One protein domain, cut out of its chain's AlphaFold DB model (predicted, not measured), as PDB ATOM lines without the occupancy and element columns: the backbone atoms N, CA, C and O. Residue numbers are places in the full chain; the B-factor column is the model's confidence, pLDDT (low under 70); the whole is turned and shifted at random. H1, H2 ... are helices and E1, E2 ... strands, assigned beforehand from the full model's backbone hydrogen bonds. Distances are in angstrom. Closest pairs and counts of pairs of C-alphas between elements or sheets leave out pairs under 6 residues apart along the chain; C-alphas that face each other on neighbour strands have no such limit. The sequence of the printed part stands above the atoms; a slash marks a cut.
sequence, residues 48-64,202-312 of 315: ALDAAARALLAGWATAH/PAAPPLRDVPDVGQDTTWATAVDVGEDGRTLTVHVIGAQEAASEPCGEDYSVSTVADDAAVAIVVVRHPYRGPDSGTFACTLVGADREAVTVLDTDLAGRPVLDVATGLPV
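AT A GLANCE: This is residues 48 to 64 and 202 to 312 of the 315 residues of an uncharacterized protein of Modestobacter sp. CPCC 205119 (UniProt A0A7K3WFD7). Two small three-stranded sheets lie face to face as a sandwich with crossed strands, E1 E2 E5 on one side and E3 E4 E6 on the other, and the helix H1 covers the outer face of E3 E4 E6. Residues 271 to 283 make a long loop toward one end of the longest axis. The printed part has 128 residues with one named helix and six named strands, in the order H1 E1 E2 E3 E4 E5 E6; the class is mixed, helices and strands, with under half of the residues in named elements. The sheet E1 E2 E5 is antiparallel and the sheet E3 E4 E6 is mixed. The whole is compact, with a radius of gyration of the C-alphas of 15.3 A and spans of 47 by 35 by 20 A.

HOW THE PARTS SIT: In the first sheet, E2, residues 231 to 239, is the inner strand, between the edge strands E1, residues 222 to 225, and E5, residues 284 to 293. E1 and E2 form an antiparallel hairpin, with N 224 and O 233 at 2.9 A. E2 and E5 are antiparallel, with N 234 and O 290 at 2.8 A. E2 bends by 56 degrees at residue 236. In the second sheet, E3, residues 249 to 257, and E4, residues 262 to 270, form an antiparallel hairpin, with N 254 and O 265 at 3.0 A. E6, residues 303 to 305, is parallel to E4, with N 304 and O 262 at 2.8 A. The two sheets form a sandwich, two sheets face to face, with their strands at 40 degrees; the closest C-alphas of E3 and E5 are those of Ser 252 and Ala 290, 5.7 A apart. H1, residues 48 to 64, is on the sheet E3 E4 E6 at a height over the sheet of 8.7 A, giving two layers, a helix on one face of a sheet. It lies over E3 and E4, slantwise to the strands, at 47 degrees to E3 on the local plane; the closest C-alphas of H1 and E4 are those of Ala 53 and Ala 263, 5.6 A apart. Every O i to N i+4 pair in H1 is within hydrogen-bond range. H1 is apart from E2 and E5.

IN THESE COORDINATES: H1 begins at C-alpha 48 (-26.178, -4.744, 13.252) and is 24.1 A long. E2 is 23.3 A, E3 26.3 A, E4 25.5 A and E5 27.4 A long. E5 begins at C-alpha 284 (-4.233, -18.266, 3.029), and E6 ends at C-alpha 305 (-18.123, -16.090, 18.701).

THE WHOLE: The two C-alphas farthest apart are those of His 64 and Pro 274, 47.9 A. Residues 65 to 201 are not printed, and C-alphas 64 and 202 are 12.1 A apart across this cut. The link E4 to E5 is long, with 13 residues. The mean pLDDT of the printed part is 88.0; residues 202 to 206, 208 to 214 and 277 to 278 are under 70.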
ATOM      1  N   ALA A  48     -25.712  -3.397  13.561       85.31
ATOM      2  CA  ALA A  48     -26.178  -4.744  13.252       85.31
ATOM      3  C   ALA A  48     -25.351  -5.843  13.949       85.31
ATOM      4  O   ALA A  48     -25.930  -6.795  14.467       85.31
ATOM      5  N   LEU A  49     -24.022  -5.693  14.015       86.94
ATOM      6  CA  LEU A  49     -23.130  -6.623  14.724       86.94
ATOM      7  C   LEU A  49     -23.402  -6.598  16.226       86.94
ATOM      8  O   LEU A  49     -23.535  -7.643  16.855       86.94
ATOM      9  N   ASP A  50     -23.595  -5.403  16.772       89.50
ATOM     10  CA  ASP A  50     -24.021  -5.200  18.152       89.50
ATOM     11  C   ASP A  50     -25.353  -5.893  18.466       89.50
ATOM     12  O   ASP A  50     -25.520  -6.512  19.519       89.50
ATOM     13  N   ALA A  51     -26.337  -5.770  17.572       88.69
ATOM     14  CA  ALA A  51     -27.630  -6.425  17.738       88.69
ATOM     15  C   ALA A  51     -27.498  -7.956  17.699       88.69
ATOM     16  O   ALA A  51     -28.103  -8.632  18.532       88.69
ATOM     17  N   ALA A  52     -26.679  -8.493  16.789       88.25
ATOM     18  CA  ALA A  52     -26.397  -9.924  16.704       88.25
ATOM     19  C   ALA A  52     -25.685 -10.448  17.961       88.25
ATOM     20  O   ALA A  52     -26.097 -11.465  18.515       88.25
ATOM     21  N   ALA A  53     -24.689  -9.718  18.470       91.44
ATOM     22  CA  ALA A  53     -23.986 -10.066  19.701       91.44
ATOM     23  C   ALA A  53     -24.939 -10.120  20.908       91.44
ATOM     24  O   ALA A  53     -24.941 -11.094  21.656       91.44
ATOM     25  N   ARG A  54     -25.829  -9.129  21.062       92.56
ATOM     26  CA  ARG A  54     -26.848  -9.140  22.130       92.56
ATOM     27  C   ARG A  54     -27.856 -10.279  21.974       92.56
ATOM     28  O   ARG A  54     -28.263 -10.866  22.972       92.56
ATOM     29  N   ALA A  55     -28.265 -10.594  20.746       90.06
ATOM     30  CA  ALA A  55     -29.157 -11.721  20.486       90.06
ATOM     31  C   ALA A  55     -28.498 -13.057  20.858       90.06
ATOM     32  O   ALA A  55     -29.152 -13.906  21.464       90.06
ATOM     33  N   LEU A  56     -27.204 -13.214  20.562       90.75
ATOM     34  CA  LEU A  56     -26.427 -14.385  20.958       90.75
ATOM     35  C   LEU A  56     -26.348 -14.528  22.482       90.75
ATOM     36  O   LEU A  56     -26.641 -15.604  22.997       90.75
ATOM     37  N   LEU A  57     -26.024 -13.449  23.200       91.31
ATOM     38  CA  LEU A  57     -25.998 -13.445  24.668       91.31
ATOM     39  C   LEU A  57     -27.361 -13.829  25.264       91.31
ATOM     40  O   LEU A  57     -27.438 -14.682  26.146       91.31
ATOM     41  N   ALA A  58     -28.457 -13.281  24.733       90.31
ATOM     42  CA  ALA A  58     -29.804 -13.619  25.188       90.31
ATOM     43  C   ALA A  58     -30.170 -15.093  24.923       90.31
ATOM     44  O   ALA A  58     -30.783 -15.750  25.773       90.31
ATOM     45  N   GLY A  59     -29.785 -15.627  23.760       88.75
ATOM     46  CA  GLY A  59     -29.954 -17.043  23.428       88.75
ATOM     47  C   GLY A  59     -29.150 -17.943  24.365       88.75
ATOM     48  O   GLY A  59     -29.685 -18.914  24.899       88.75
ATOM     49  N   TRP A  60     -27.901 -17.567  24.643       87.25
ATOM     50  CA  TRP A  60     -27.026 -18.268  25.577       87.25
ATOM     51  C   TRP A  60     -27.600 -18.289  26.993       87.25
ATOM     52  O   TRP A  60     -27.719 -19.351  27.599       87.25
ATOM     53  N   ALA A  61     -28.039 -17.137  27.500       87.62
ATOM     54  CA  ALA A  61     -28.686 -17.034  28.800       87.62
ATOM     55  C   ALA A  61     -29.981 -17.862  28.867       87.62
ATOM     56  O   ALA A  61     -30.279 -18.456  29.897       87.62
ATOM     57  N   THR A  62     -30.734 -17.976  27.771       85.69
ATOM     58  CA  THR A  62     -31.925 -18.842  27.722       85.69
ATOM     59  C   THR A  62     -31.553 -20.327  27.771       85.69
ATOM     60  O   THR A  62     -32.229 -21.106  28.440       85.69
ATOM     61  N   ALA A  63     -30.481 -20.723  27.082       82.06
ATOM     62  CA  ALA A  63     -30.021 -22.108  27.027       82.06
ATOM     63  C   ALA A  63     -29.290 -22.559  28.306       82.06
ATOM     64  O   ALA A  63     -29.352 -23.737  28.654       82.06
ATOM     65  N   HIS A  64     -28.616 -21.637  29.004       78.88
ATOM     66  CA  HIS A  64     -27.673 -21.963  30.082       78.88
ATOM     67  C   HIS A  64     -27.890 -21.193  31.396       78.88
ATOM     68  O   HIS A  64     -27.272 -21.532  32.403       78.88
ATOM     69  N   PRO A 202     -25.444 -23.795  18.503       69.50
ATOM     70  CA  PRO A 202     -25.508 -22.379  18.178       69.50
ATOM     71  C   PRO A 202     -26.716 -21.732  18.859       69.50
ATOM     72  O   PRO A 202     -27.861 -22.123  18.615       69.50
ATOM     73  N   ALA A 203     -26.466 -20.752  19.724       68.88
ATOM     74  CA  ALA A 203     -27.522 -20.051  20.458       68.88
ATOM     75  C   ALA A 203     -28.254 -19.007  19.587       68.88
ATOM     76  O   ALA A 203     -29.300 -18.487  19.973       68.88
ATOM     77  N   ALA A 204     -27.727 -18.742  18.390       67.75
ATOM     78  CA  ALA A 204     -28.333 -17.952  17.329       67.75
ATOM     79  C   ALA A 204     -27.914 -18.523  15.957       67.75
ATOM     80  O   ALA A 204     -26.911 -19.241  15.879       67.75
ATOM     81  N   PRO A 205     -28.642 -18.218  14.865       66.56
ATOM     82  CA  PRO A 205     -28.151 -18.486  13.517       66.56
ATOM     83  C   PRO A 205     -26.772 -17.833  13.312       66.56
ATOM     84  O   PRO A 205     -26.594 -16.684  13.726       66.56
ATOM     85  N   PRO A 206     -25.800 -18.528  12.697       67.62
ATOM     86  CA  PRO A 206     -24.466 -17.973  12.481       67.62
ATOM     87  C   PRO A 206     -24.525 -16.714  11.597       67.62
ATOM     88  O   PRO A 206     -25.304 -16.660  10.642       67.62
ATOM     89  N   LEU A 207     -23.678 -15.707  11.867       71.50
ATOM     90  CA  LEU A 207     -23.692 -14.406  11.161       71.50
ATOM     91  C   LEU A 207     -23.552 -14.507   9.644       71.50
ATOM     92  O   LEU A 207     -23.983 -13.597   8.940       71.50
ATOM     93  N   ARG A 208     -22.963 -15.588   9.120       66.12
ATOM     94  CA  ARG A 208     -22.893 -15.823   7.668       66.12
ATOM     95  C   ARG A 208     -24.273 -15.822   6.994       66.12
ATOM     96  O   ARG A 208     -24.357 -15.566   5.798       66.12
ATOM     97  N   ASP A 209     -25.331 -16.068   7.767       63.94
ATOM     98  CA  ASP A 209     -26.721 -16.064   7.315       63.94
ATOM     99  C   ASP A 209     -27.399 -14.684   7.494       63.94
ATOM    100  O   ASP A 209     -28.565 -14.518   7.134       63.94
ATOM    101  N   VAL A 210     -26.685 -13.678   8.023       64.75
ATOM    102  CA  VAL A 210     -27.153 -12.290   8.177       64.75
ATOM    103  C   VAL A 210     -26.658 -11.440   6.992       64.75
ATOM    104  O   VAL A 210     -25.448 -11.212   6.862       64.75
ATOM    105  N   PRO A 211     -27.568 -10.942   6.127       62.25
ATOM    106  CA  PRO A 211     -27.210 -10.139   4.957       62.25
ATOM    107  C   PRO A 211     -26.354  -8.922   5.315       62.25
ATOM    108  O   PRO A 211     -26.605  -8.270   6.325       62.25
ATOM    109  N   ASP A 212     -25.355  -8.626   4.480       63.53
ATOM    110  CA  ASP A 212     -24.449  -7.464   4.570       63.53
ATOM    111  C   ASP A 212     -23.583  -7.366   5.840       63.53
ATOM    112  O   ASP A 212     -22.793  -6.435   5.979       63.53
ATOM    113  N   VAL A 213     -23.685  -8.340   6.747       65.31
ATOM    114  CA  VAL A 213     -22.920  -8.386   7.999       65.31
ATOM    115  C   VAL A 213     -21.874  -9.502   7.966       65.31
ATOM    116  O   VAL A 213     -20.745  -9.294   8.396       65.31
ATOM    117  N   GLY A 214     -22.211 -10.667   7.404       65.12
ATOM    118  CA  GLY A 214     -21.329 -11.836   7.431       65.12
ATOM    119  C   GLY A 214     -20.068 -11.749   6.556       65.12
ATOM    120  O   GLY A 214     -19.092 -12.436   6.843       65.12
ATOM    121  N   GLN A 215     -20.058 -10.925   5.497       74.75
ATOM    122  CA  GLN A 215     -18.998 -10.971   4.468       74.75
ATOM    123  C   GLN A 215     -17.619 -10.523   4.972       74.75
ATOM    124  O   GLN A 215     -16.603 -11.098   4.576       74.75
ATOM    125  N   ASP A 216     -17.600  -9.544   5.875       85.56
ATOM    126  CA  ASP A 216     -16.377  -9.003   6.471       85.56
ATOM    127  C   ASP A 216     -16.173  -9.526   7.903       85.56
ATOM    128  O   ASP A 216     -15.443  -8.932   8.684       85.56
ATOM    129  N   THR A 217     -16.806 -10.640   8.283       88.06
ATOM    130  CA  THR A 217     -16.564 -11.289   9.583       88.06
ATOM    131  C   THR A 217     -15.809 -12.598   9.412       88.06
ATOM    132  O   THR A 217     -15.920 -13.263   8.381       88.06
ATOM    133  N   THR A 218     -15.030 -12.969  10.421       91.62
ATOM    134  CA  THR A 218     -14.432 -14.303  10.534       91.62
ATOM    135  C   THR A 218     -14.743 -14.895  11.900       91.62
ATOM    136  O   THR A 218     -15.199 -14.190  12.799       91.62
ATOM    137  N   TRP A 219     -14.512 -16.193  12.039       92.62
ATOM    138  CA  TRP A 219     -14.691 -16.913  13.289       92.62
ATOM    139  C   TRP A 219     -13.377 -16.959  14.070       92.62
ATOM    140  O   TRP A 219     -12.290 -17.046  13.492       92.62
ATOM    141  N   ALA A 220     -13.493 -16.900  15.392       95.31
ATOM    142  CA  ALA A 220     -12.373 -17.087  16.301       95.31
ATOM    143  C   ALA A 220     -12.091 -18.576  16.524       95.31
ATOM    144  O   ALA A 220     -13.006 -19.370  16.734       95.31
ATOM    145  N   THR A 221     -10.815 -18.943  16.511       94.69
ATOM    146  CA  THR A 221     -10.340 -20.318  16.722       94.69
ATOM    147  C   THR A 221     -10.020 -20.605  18.188       94.69
ATOM    148  O   THR A 221     -10.263 -21.713  18.662       94.69
ATOM    149  N   ALA A 222      -9.528 -19.596  18.910       95.69
ATOM    150  CA  ALA A 222      -9.217 -19.635  20.333       95.69
ATOM    151  C   ALA A 222      -9.151 -18.206  20.901       95.69
ATOM    152  O   ALA A 222      -9.103 -17.228  20.148       95.69
ATOM    153  N   VAL A 223      -9.134 -18.091  22.228       97.25
ATOM    154  CA  VAL A 223      -8.900 -16.837  22.950       97.25
ATOM    155  C   VAL A 223      -7.916 -17.077  24.091       97.25
ATOM    156  O   VAL A 223      -8.181 -17.918  24.946       97.25
ATOM    157  N   ASP A 224      -6.834 -16.302  24.143       96.12
ATOM    158  CA  ASP A 224      -6.028 -16.178  25.361       96.12
ATOM    159  C   ASP A 224      -6.603 -15.084  26.257       96.12
ATOM    160  O   ASP A 224      -7.055 -14.034  25.780       96.12
ATOM    161  N   VAL A 225      -6.515 -15.297  27.567       95.25
ATOM    162  CA  VAL A 225      -6.870 -14.299  28.578       95.25
ATOM    163  C   VAL A 225      -5.595 -13.810  29.250       95.25
ATOM    164  O   VAL A 225      -4.850 -14.589  29.841       95.25
ATOM    165  N   GLY A 226      -5.342 -12.506  29.166       95.38
ATOM    166  CA  GLY A 226      -4.208 -11.865  29.818       95.38
ATOM    167  C   GLY A 226      -4.266 -11.973  31.344       95.38
ATOM    168  O   GLY A 226      -5.321 -12.192  31.939       95.38
ATOM    169  N   GLU A 227      -3.123 -11.756  32.001       93.69
ATOM    170  CA  GLU A 227      -3.001 -11.824  33.470       93.69
ATOM    171  C   GLU A 227      -3.928 -10.844  34.209       93.69
ATOM    172  O   GLU A 227      -4.276 -11.064  35.368       93.69
ATOM    173  N   ASP A 228      -4.340  -9.761  33.544       95.00
ATOM    174  CA  ASP A 228      -5.290  -8.780  34.072       95.00
ATOM    175  C   ASP A 228      -6.750  -9.255  34.035       95.00
ATOM    176  O   ASP A 228      -7.639  -8.506  34.437       95.00
ATOM    177  N   GLY A 229      -7.007 -10.457  33.509       94.06
ATOM    178  CA  GLY A 229      -8.334 -11.041  33.348       94.06
ATOM    179  C   GLY A 229      -9.228 -10.322  32.336       94.06
ATOM    180  O   GLY A 229     -10.387 -10.709  32.199       94.06
ATOM    181  N   ARG A 230      -8.745  -9.284  31.641       97.00
ATOM    182  CA  ARG A 230      -9.554  -8.397  30.778       97.00
ATOM    183  C   ARG A 230      -9.045  -8.309  29.356       97.00
ATOM    184  O   ARG A 230      -9.843  -8.089  28.450       97.00
ATOM    185  N   THR A 231      -7.743  -8.430  29.156       98.06
ATOM    186  CA  THR A 231      -7.147  -8.424  27.828       98.06
ATOM    187  C   THR A 231      -7.427  -9.769  27.169       98.06
ATOM    188  O   THR A 231      -7.033 -10.806  27.697       98.06
ATOM    189  N   LEU A 232      -8.125  -9.757  26.035       97.88
ATOM    190  CA  LEU A 232      -8.381 -10.944  25.226       97.88
ATOM    191  C   LEU A 232      -7.549 -10.868  23.948       97.88
ATOM    192  O   LEU A 232      -7.712  -9.919  23.175       97.88
ATOM    193  N   THR A 233      -6.720 -11.881  23.706       98.31
ATOM    194  CA  THR A 233      -6.072 -12.098  22.406       98.31
ATOM    195  C   THR A 233      -6.875 -13.144  21.649       98.31
ATOM    196  O   THR A 233      -6.938 -14.304  22.044       98.31
ATOM    197  N   VAL A 234      -7.540 -12.721  20.580       98.12
ATOM    198  CA  VAL A 234      -8.404 -13.572  19.762       98.12
ATOM    199  C   VAL A 234      -7.616 -14.119  18.583       98.12
ATOM    200  O   VAL A 234      -7.136 -13.347  17.752       98.12
ATOM    201  N   HIS A 235      -7.540 -15.445  18.491       97.69
ATOM    202  CA  HIS A 235      -6.843 -16.169  17.430       97.69
ATOM    203  C   HIS A 235      -7.767 -16.453  16.260       97.69
ATOM    204  O   HIS A 235      -8.867 -16.980  16.439       97.69
ATOM    205  N   VAL A 236      -7.313 -16.174  15.045       96.50
ATOM    206  CA  VAL A 236      -8.064 -16.408  13.808       96.50
ATOM    207  C   VAL A 236      -7.155 -16.987  12.735       96.50
ATOM    208  O   VAL A 236      -5.952 -16.739  12.723       96.50
ATOM    209  N   ILE A 237      -7.746 -17.722  11.796       95.06
ATOM    210  CA  ILE A 237      -7.044 -18.178  10.597       95.06
ATOM    211  C   ILE A 237      -7.340 -17.209   9.457       95.06
ATOM    212  O   ILE A 237      -8.504 -16.968   9.122       95.06
ATOM    213  N   GLY A 238      -6.283 -16.657   8.868       92.50
ATOM    214  CA  GLY A 238      -6.372 -15.481   8.018       92.50
ATOM    215  C   GLY A 238      -5.347 -15.396   6.890       92.50
ATOM    216  O   GLY A 238      -4.685 -16.376   6.525       92.50
ATOM    217  N   ALA A 239      -5.242 -14.198   6.314       92.69
ATOM    218  CA  ALA A 239      -4.174 -13.845   5.391       92.69
ATOM    219  C   ALA A 239      -2.856 -13.656   6.150       92.69
ATOM    220  O   ALA A 239      -2.834 -13.168   7.280       92.69
ATOM    221  N   GLN A 240      -1.749 -14.035   5.514       91.75
ATOM    222  CA  GLN A 240      -0.421 -13.887   6.105       91.75
ATOM    223  C   GLN A 240       0.018 -12.417   6.207       91.75
ATOM    224  O   GLN A 240       0.606 -12.011   7.211       91.75
ATOM    225  N   GLU A 241      -0.267 -11.633   5.171       91.81
ATOM    226  CA  GLU A 241       0.170 -10.242   5.057       91.81
ATOM    227  C   GLU A 241      -0.862  -9.262   5.642       91.81
ATOM    228  O   GLU A 241      -2.038  -9.595   5.792       91.81
ATOM    229  N   ALA A 242      -0.425  -8.043   5.964       92.88
ATOM    230  CA  ALA A 242      -1.289  -6.970   6.470       92.88
ATOM    231  C   ALA A 242      -2.174  -6.364   5.370       92.88
ATOM    232  O   ALA A 242      -1.821  -6.414   4.192       92.88
ATOM    233  N   ALA A 243      -3.276  -5.699   5.736       92.94
ATOM    234  CA  ALA A 243      -4.226  -5.108   4.778       92.94
ATOM    235  C   ALA A 243      -3.627  -4.046   3.836       92.94
ATOM    236  O   ALA A 243      -4.285  -3.627   2.883       92.94
ATOM    237  N   SER A 244      -2.408  -3.571   4.106       92.12
ATOM    238  CA  SER A 244      -1.655  -2.669   3.230       92.12
ATOM    239  C   SER A 244      -1.029  -3.364   2.020       92.12
ATOM    240  O   SER A 244      -0.705  -2.692   1.044       92.12
ATOM    241  N   GLU A 245      -0.862  -4.683   2.072       90.44
ATOM    242  CA  GLU A 245      -0.213  -5.480   1.034       90.44
ATOM    243  C   GLU A 245      -1.247  -6.234   0.182       90.44
ATOM    244  O   GLU A 245      -2.304  -6.636   0.685       90.44
ATOM    245  N   PRO A 246      -0.965  -6.485  -1.111       89.88
ATOM    246  CA  PRO A 246      -1.782  -7.374  -1.929       89.88
ATOM    247  C   PRO A 246      -2.015  -8.723  -1.239       89.88
ATOM    248  O   PRO A 246      -1.081  -9.332  -0.727       89.88
ATOM    249  N   CYS A 247      -3.263  -9.202  -1.259       88.94
ATOM    250  CA  CYS A 247      -3.718 -10.410  -0.550       88.94
ATOM    251  C   CYS A 247      -3.693 -10.354   0.982       88.94
ATOM    252  O   CYS A 247      -4.019 -11.365   1.602       88.94
ATOM    253  N   GLY A 248      -3.336  -9.226   1.593       92.12
ATOM    254  CA  GLY A 248      -3.309  -9.098   3.039       92.12
ATOM    255  C   GLY A 248      -4.647  -8.701   3.661       92.12
ATOM    256  O   GLY A 248      -5.584  -8.257   2.986       92.12
ATOM    257  N   GLU A 249      -4.727  -8.883   4.974       93.38
ATOM    258  CA  GLU A 249      -5.903  -8.606   5.790       93.38
ATOM    259  C   GLU A 249      -5.496  -8.250   7.222       93.38
ATOM    260  O   GLU A 249      -4.661  -8.915   7.837       93.38
ATOM    261  N   ASP A 250      -6.126  -7.208   7.757       95.50
ATOM    262  CA  ASP A 250      -6.043  -6.857   9.171       95.50
ATOM    263  C   ASP A 250      -7.322  -7.300   9.884       95.50
ATOM    264  O   ASP A 250      -8.371  -7.492   9.266       95.50
ATOM    265  N   TYR A 251      -7.248  -7.447  11.204       95.38
ATOM    266  CA  TYR A 251      -8.350  -7.954  12.014       95.38
ATOM    267  C   TYR A 251      -8.605  -7.009  13.178       95.38
ATOM    268  O   TYR A 251      -7.679  -6.571  13.858       95.38
ATOM    269  N   SER A 252      -9.874  -6.708  13.424       95.19
ATOM    270  CA  SER A 252     -10.302  -6.017  14.636       95.19
ATOM    271  C   SER A 252     -11.305  -6.869  15.383       95.19
ATOM    272  O   SER A 252     -12.169  -7.489  14.764       95.19
ATOM    273  N   VAL A 253     -11.251  -6.822  16.707       95.81
ATOM    274  CA  VAL A 253     -12.245  -7.451  17.570       95.81
ATOM    275  C   VAL A 253     -13.017  -6.386  18.346       95.81
ATOM    276  O   VAL A 253     -12.442  -5.425  18.852       95.81
ATOM    277  N   SER A 254     -14.331  -6.569  18.445       94.31
ATOM    278  CA  SER A 254     -15.199  -5.825  19.362       94.31
ATOM    279  C   SER A 254     -15.960  -6.788  20.264       94.31
ATOM    280  O   SER A 254     -16.253  -7.914  19.859       94.31
ATOM    281  N   THR A 255     -16.306  -6.340  21.467       95.69
ATOM    282  CA  THR A 255     -16.967  -7.161  22.489       95.69
ATOM    283  C   THR A 255     -18.293  -6.562  22.923       95.69
ATOM    284  O   THR A 255     -18.399  -5.354  23.127       95.69
ATOM    285  N   VAL A 256     -19.276  -7.424  23.165       95.31
ATOM    286  CA  VAL A 256     -20.477  -7.113  23.946       95.31
ATOM    287  C   VAL A 256     -20.527  -8.108  25.096       95.31
ATOM    288  O   VAL A 256     -20.410  -9.306  24.867       95.31
ATOM    289  N   ALA A 257     -20.677  -7.631  26.326       94.25
ATOM    290  CA  ALA A 257     -20.646  -8.481  27.510       94.25
ATOM    291  C   ALA A 257     -21.875  -8.257  28.393       94.25
ATOM    292  O   ALA A 257     -22.393  -7.142  28.479       94.25
ATOM    293  N   ASP A 258     -22.292  -9.315  29.078       92.44
ATOM    294  CA  ASP A 258     -23.191  -9.268  30.227       92.44
ATOM    295  C   ASP A 258     -22.618 -10.111  31.381       92.44
ATOM    296  O   ASP A 258     -21.472 -10.570  31.330       92.44
ATOM    297  N   ASP A 259     -23.384 -10.292  32.457       88.38
ATOM    298  CA  ASP A 259     -22.938 -11.066  33.622       88.38
ATOM    299  C   ASP A 259     -22.766 -12.568  33.318       88.38
ATOM    300  O   ASP A 259     -22.082 -13.270  34.060       88.38
ATOM    301  N   ALA A 260     -23.372 -13.075  32.239       86.38
ATOM    302  CA  ALA A 260     -23.402 -14.493  31.904       86.38
ATOM    303  C   ALA A 260     -22.337 -14.895  30.877       86.38
ATOM    304  O   ALA A 260     -21.841 -16.018  30.948       86.38
ATOM    305  N   ALA A 261     -22.005 -14.030  29.916       92.25
ATOM    306  CA  ALA A 261     -21.084 -14.338  28.826       92.25
ATOM    307  C   ALA A 261     -20.474 -13.077  28.184       92.25
ATOM    308  O   ALA A 261     -20.928 -11.947  28.379       92.25
ATOM    309  N   VAL A 262     -19.438 -13.287  27.372       95.44
ATOM    310  CA  VAL A 262     -18.835 -12.262  26.512       95.44
ATOM    311  C   VAL A 262     -18.984 -12.694  25.060       95.44
ATOM    312  O   VAL A 262     -18.459 -13.726  24.668       95.44
ATOM    313  N   ALA A 263     -19.668 -11.905  24.240       94.81
ATOM    314  CA  ALA A 263     -19.745 -12.110  22.801       94.81
ATOM    315  C   ALA A 263     -18.646 -11.305  22.094       94.81
ATOM    316  O   ALA A 263     -18.545 -10.090  22.284       94.81
ATOM    317  N   ILE A 264     -17.846 -11.971  21.263       95.88
ATOM    318  CA  ILE A 264     -16.823 -11.351  20.418       95.88
ATOM    319  C   ILE A 264     -17.269 -11.317  18.962       95.88
ATOM    320  O   ILE A 264     -17.860 -12.257  18.430       95.88
ATOM    321  N   VAL A 265     -16.935 -10.220  18.300       93.75
ATOM    322  CA  VAL A 265     -17.123 -10.036  16.867       93.75
ATOM    323  C   VAL A 265     -15.761  -9.759  16.264       93.75
ATOM    324  O   VAL A 265     -15.156  -8.736  16.586       93.75
ATOM    325  N   VAL A 266     -15.298 -10.642  15.380       94.81
ATOM    326  CA  VAL A 266     -14.077 -10.408  14.609       94.81
ATOM    327  C   VAL A 266     -14.443  -9.884  13.226       94.81
ATOM    328  O   VAL A 266     -15.109 -10.563  12.443       94.81
ATOM    329  N   VAL A 267     -13.965  -8.682  12.924       92.81
ATOM    330  CA  VAL A 267     -14.108  -8.031  11.622       92.81
ATOM    331  C   VAL A 267     -12.786  -8.104  10.868       92.81
ATOM    332  O   VAL A 267     -11.719  -7.811  11.410       92.81
ATOM    333  N   ARG A 268     -12.896  -8.502   9.609       92.38
ATOM    334  CA  ARG A 268     -11.851  -8.594   8.603       92.38
ATOM    335  C   ARG A 268     -11.738  -7.266   7.860       92.38
ATOM    336  O   ARG A 268     -12.738  -6.717   7.405       92.38
ATOM    337  N   HIS A 269     -10.515  -6.801   7.661       92.44
ATOM    338  CA  HIS A 269     -10.195  -5.611   6.880       92.44
ATOM    339  C   HIS A 269      -9.297  -6.024   5.714       92.44
ATOM    340  O   HIS A 269      -8.077  -5.906   5.815       92.44
ATOM    341  N   PRO A 270      -9.856  -6.577   4.623       90.69
ATOM    342  CA  PRO A 270      -9.052  -7.038   3.496       90.69
ATOM    343  C   PRO A 270      -8.431  -5.858   2.742       90.69
ATOM    344  O   PRO A 270      -8.999  -4.765   2.709       90.69
ATOM    345  N   TYR A 271      -7.315  -6.095   2.050       90.00
ATOM    346  CA  TYR A 271      -6.713  -5.120   1.138       90.00
ATOM    347  C   TYR A 271      -7.725  -4.573   0.112       90.00
ATOM    348  O   TYR A 271      -8.366  -5.322  -0.631       90.00
ATOM    349  N   ARG A 272      -7.835  -3.238   0.035       88.62
ATOM    350  CA  ARG A 272      -8.729  -2.502  -0.889       88.62
ATOM    351  C   ARG A 272      -7.977  -1.599  -1.880       88.62
ATOM    352  O   ARG A 272      -8.542  -0.622  -2.368       88.62
ATOM    353  N   GLY A 273      -6.698  -1.865  -2.144       84.88
ATOM    354  CA  GLY A 273      -5.917  -1.044  -3.073       84.88
ATOM    355  C   GLY A 273      -6.288  -1.252  -4.553       84.88
ATOM    356  O   GLY A 273      -7.128  -2.092  -4.867       84.88
ATOM    357  N   PRO A 274      -5.659  -0.504  -5.483       79.94
ATOM    358  CA  PRO A 274      -6.055  -0.418  -6.899       79.94
ATOM    359  C   PRO A 274      -6.119  -1.760  -7.638       79.94
ATOM    360  O   PRO A 274      -6.864  -1.907  -8.603       79.94
ATOM    361  N   ASP A 275      -5.348  -2.731  -7.157       75.25
ATOM    362  CA  ASP A 275      -5.230  -4.070  -7.725       75.25
ATOM    363  C   ASP A 275      -6.140  -5.102  -7.028       75.25
ATOM    364  O   ASP A 275      -6.023  -6.301  -7.273       75.25
ATOM    365  N   SER A 276      -7.059  -4.685  -6.145       70.69
ATOM    366  CA  SER A 276      -7.977  -5.602  -5.457       70.69
ATOM    367  C   SER A 276      -8.830  -6.374  -6.481       70.69
ATOM    368  O   SER A 276      -9.786  -5.833  -7.036       70.69
ATOM    369  N   GLY A 277      -8.471  -7.632  -6.755       66.38
ATOM    370  CA  GLY A 277      -9.169  -8.520  -7.696       66.38
ATOM    371  C   GLY A 277      -8.354  -9.004  -8.903       66.38
ATOM    372  O   GLY A 277      -8.873  -9.808  -9.677       66.38
ATOM    373  N   THR A 278      -7.102  -8.568  -9.082       65.06
ATOM    374  CA  THR A 278      -6.251  -8.967 -10.227       65.06
ATOM    375  C   THR A 278      -5.138  -9.963  -9.887       65.06
ATOM    376  O   THR A 278      -4.416 -10.393 -10.787       65.06
ATOM    377  N   PHE A 279      -5.016 -10.391  -8.629       72.12
ATOM    378  CA  PHE A 279      -4.011 -11.359  -8.178       72.12
ATOM    379  C   PHE A 279      -4.641 -12.601  -7.531       72.12
ATOM    380  O   PHE A 279      -5.665 -12.526  -6.854       72.12
ATOM    381  N   ALA A 280      -4.018 -13.763  -7.751       75.62
ATOM    382  CA  ALA A 280      -4.387 -15.018  -7.104       75.62
ATOM    383  C   ALA A 280      -3.625 -15.158  -5.779       75.62
ATOM    384  O   ALA A 280      -2.396 -15.244  -5.774       75.62
ATOM    385  N   CYS A 281      -4.351 -15.190  -4.663       81.25
ATOM    386  CA  CYS A 281      -3.757 -15.331  -3.338       81.25
ATOM    387  C   CYS A 281      -3.413 -16.798  -3.062       81.25
ATOM    388  O   CYS A 281      -4.285 -17.663  -3.105       81.25
ATOM    389  N   THR A 282      -2.136 -17.080  -2.802       75.00
ATOM    390  CA  THR A 282      -1.623 -18.444  -2.562       75.00
ATOM    391  C   THR A 282      -1.309 -18.728  -1.091       75.00
ATOM    392  O   THR A 282      -1.101 -19.884  -0.737       75.00
ATOM    393  N   LEU A 283      -1.312 -17.700  -0.236       74.88
ATOM    394  CA  LEU A 283      -0.919 -17.763   1.176       74.88
ATOM    395  C   LEU A 283      -2.101 -17.421   2.095       74.88
ATOM    396  O   LEU A 283      -2.121 -16.393   2.770       74.88
ATOM    397  N   VAL A 284      -3.118 -18.283   2.071       77.31
ATOM    398  CA  VAL A 284      -4.233 -18.266   3.029       77.31
ATOM    399  C   VAL A 284      -4.009 -19.344   4.086       77.31
ATOM    400  O   VAL A 284      -3.492 -20.413   3.762       77.31
ATOM    401  N   GLY A 285      -4.412 -19.084   5.330       87.44
ATOM    402  CA  GLY A 285      -4.310 -20.061   6.415       87.44
ATOM    403  C   GLY A 285      -3.264 -19.742   7.484       87.44
ATOM    404  O   GLY A 285      -2.820 -20.660   8.163       87.44
ATOM    405  N   ALA A 286      -2.837 -18.484   7.606       92.62
ATOM    406  CA  ALA A 286      -1.898 -18.070   8.645       92.62
ATOM    407  C   ALA A 286      -2.625 -17.816   9.972       92.62
ATOM    408  O   ALA A 286      -3.723 -17.254   9.964       92.62
ATOM    409  N   ASP A 287      -1.994 -18.172  11.090       94.75
ATOM    410  CA  ASP A 287      -2.442 -17.759  12.419       94.75
ATOM    411  C   ASP A 287      -2.286 -16.240  12.568       94.75
ATOM    412  O   ASP A 287      -1.237 -15.665  12.255       94.75
ATOM    413  N   ARG A 288      -3.355 -15.579  13.010       96.56
ATOM    414  CA  ARG A 288      -3.430 -14.131  13.213       96.56
ATOM    415  C   ARG A 288      -4.116 -13.834  14.533       96.56
ATOM    416  O   ARG A 288      -4.951 -14.602  15.003       96.56
ATOM    417  N   GLU A 289      -3.800 -12.671  15.078       97.31
ATOM    418  CA  GLU A 289      -4.298 -12.242  16.376       97.31
ATOM    419  C   GLU A 289      -4.967 -10.874  16.273       97.31
ATOM    420  O   GLU A 289      -4.527  -9.994  15.526       97.31
ATOM    421  N   ALA A 290      -6.020 -10.684  17.062       97.06
ATOM    422  CA  ALA A 290      -6.613  -9.383  17.326       97.06
ATOM    423  C   ALA A 290      -6.849  -9.231  18.830       97.06
ATOM    424  O   ALA A 290      -7.335 -10.151  19.483       97.06
ATOM    425  N   VAL A 291      -6.525  -8.063  19.380       97.62
ATOM    426  CA  VAL A 291      -6.595  -7.819  20.826       97.62
ATOM    427  C   VAL A 291      -7.749  -6.878  21.156       97.62
ATOM    428  O   VAL A 291      -7.936  -5.856  20.494       97.62
ATOM    429  N   THR A 292      -8.494  -7.199  22.209       97.50
ATOM    430  CA  THR A 292      -9.485  -6.311  22.837       97.50
ATOM    431  C   THR A 292      -9.307  -6.309  24.352       97.50
ATOM    432  O   THR A 292      -8.684  -7.205  24.917       97.50
ATOM    433  N   VAL A 293      -9.861  -5.301  25.019       97.50
ATOM    434  CA  VAL A 293      -9.869  -5.192  26.478       97.50
ATOM    435  C   VAL A 293     -11.313  -5.094  26.944       97.50
ATOM    436  O   VAL A 293     -12.060  -4.232  26.484       97.50
ATOM    437  N   LEU A 294     -11.702  -5.976  27.859       96.62
ATOM    438  CA  LEU A 294     -13.023  -5.966  28.470       96.62
ATOM    439  C   LEU A 294     -13.161  -4.839  29.498       96.62
ATOM    440  O   LEU A 294     -12.223  -4.519  30.233       96.62
ATOM    441  N   ASP A 295     -14.378  -4.312  29.632       95.56
ATOM    442  CA  ASP A 295     -14.710  -3.350  30.691       95.56
ATOM    443  C   ASP A 295     -14.608  -3.971  32.098       95.56
ATOM    444  O   ASP A 295     -14.349  -3.277  33.082       95.56
ATOM    445  N   THR A 296     -14.808  -5.288  32.195       92.81
ATOM    446  CA  THR A 296     -14.788  -6.085  33.432       92.81
ATOM    447  C   THR A 296     -14.054  -7.403  33.210       92.81
ATOM    448  O   THR A 296     -14.078  -7.929  32.099       92.81
ATOM    449  N   ASP A 297     -13.436  -7.950  34.258       92.81
ATOM    450  CA  ASP A 297     -12.712  -9.227  34.198       92.81
ATOM    451  C   ASP A 297     -13.595 -10.344  33.635       92.81
ATOM    452  O   ASP A 297     -14.767 -10.461  34.001       92.81
ATOM    453  N   LEU A 298     -13.046 -11.199  32.770       91.50
ATOM    454  CA  LEU A 298     -13.761 -12.334  32.188       91.50
ATOM    455  C   LEU A 298     -14.340 -13.229  33.289       91.50
ATOM    456  O   LEU A 298     -15.480 -13.665  33.167       91.50
ATOM    457  N   ALA A 299     -13.592 -13.434  34.381       88.38
ATOM    458  CA  ALA A 299     -14.044 -14.103  35.605       88.38
ATOM    459  C   ALA A 299     -14.715 -15.473  35.358       88.38
ATOM    460  O   ALA A 299     -15.692 -15.833  36.011       88.38
ATOM    461  N   GLY A 300     -14.200 -16.231  34.383       84.88
ATOM    462  CA  GLY A 300     -14.729 -17.546  34.008       84.88
ATOM    463  C   GLY A 300     -15.994 -17.515  33.143       84.88
ATOM    464  O   GLY A 300     -16.528 -18.582  32.835       84.88
ATOM    465  N   ARG A 301     -16.469 -16.332  32.727       90.44
ATOM    466  CA  ARG A 301     -17.543 -16.216  31.734       90.44
ATOM    467  C   ARG A 301     -17.091 -16.843  30.409       90.44
ATOM    468  O   ARG A 301     -15.963 -16.601  29.979       90.44
ATOM    469  N   PRO A 302     -17.957 -17.614  29.733       91.56
ATOM    470  CA  PRO A 302     -17.675 -18.123  28.401       91.56
ATOM    471  C   PRO A 302     -17.520 -16.973  27.400       91.56
ATOM    472  O   PRO A 302     -18.275 -15.994  27.437       91.56
ATOM    473  N   VAL A 303     -16.583 -17.135  26.468       94.44
ATOM    474  CA  VAL A 303     -16.469 -16.285  25.280       94.44
ATOM    475  C   VAL A 303     -17.233 -16.939  24.132       94.44
ATOM    476  O   VAL A 303     -17.033 -18.118  23.850       94.44
ATOM    477  N   LEU A 304     -18.120 -16.193  23.480       94.00
ATOM    478  CA  LEU A 304     -18.968 -16.646  22.381       94.00
ATOM    479  C   LEU A 304     -18.572 -15.924  21.097       94.00
ATOM    480  O   LEU A 304     -18.487 -14.698  21.076       94.00
ATOM    481  N   ASP A 305     -18.377 -16.664  20.015       93.88
ATOM    482  CA  ASP A 305     -18.123 -16.090  18.701       93.88
ATOM    483  C   ASP A 305     -19.446 -15.822  17.989       93.88
ATOM    484  O   ASP A 305     -20.228 -16.733  17.710       93.88
ATOM    485  N   VAL A 306     -19.697 -14.554  17.663       91.56
ATOM    486  CA  VAL A 306     -20.922 -14.168  16.960       91.56
ATOM    487  C   VAL A 306     -20.950 -14.757  15.545       91.56
ATOM    488  O   VAL A 306     -22.034 -15.037  15.031       91.56
ATOM    489  N   ALA A 307     -19.795 -15.025  14.920       90.06
ATOM    490  CA  ALA A 307     -19.751 -15.577  13.568       90.06
ATOM    491  C   ALA A 307     -20.343 -16.991  13.492       90.06
ATOM    492  O   ALA A 307     -21.112 -17.298  12.574       90.06
ATOM    493  N   THR A 308     -20.033 -17.831  14.476       88.75
ATOM    494  CA  THR A 308     -20.502 -19.221  14.564       88.75
ATOM    495  C   THR A 308     -21.723 -19.405  15.466       88.75
ATOM    496  O   THR A 308     -22.431 -20.404  15.331       88.75
ATOM    497  N   GLY A 309     -21.983 -18.462  16.374       88.56
ATOM    498  CA  GLY A 309     -22.965 -18.602  17.448       88.56
ATOM    499  C   GLY A 309     -22.549 -19.610  18.528       88.56
ATOM    500  O   GLY A 309     -23.394 -20.025  19.322       88.56
ATOM    501  N   LEU A 310     -21.279 -20.033  18.533       90.06
ATOM    502  CA  LEU A 310     -20.725 -21.063  19.409       90.06
ATOM    503  C   LEU A 310     -19.734 -20.465  20.417       90.06
ATOM    504  O   LEU A 310     -19.146 -19.412  20.164       90.06
ATOM    505  N   PRO A 311     -19.517 -21.129  21.564       91.75
ATOM    506  CA  PRO A 311     -18.422 -20.786  22.451       91.75
ATOM    507  C   PRO A 311     -17.063 -21.026  21.793       91.75
ATOM    508  O   PRO A 311     -16.863 -22.010  21.081       91.75
ATOM    509  N   VAL A 312     -16.116 -20.152  22.112       92.88
ATOM    510  CA  VAL A 312     -14.716 -20.245  21.699       92.88
ATOM    511  C   VAL A 312     -13.908 -20.861  22.832       92.88
ATOM    512  O   VAL A 312     -14.177 -20.618  24.011       92.88
TER     513      VAL A 312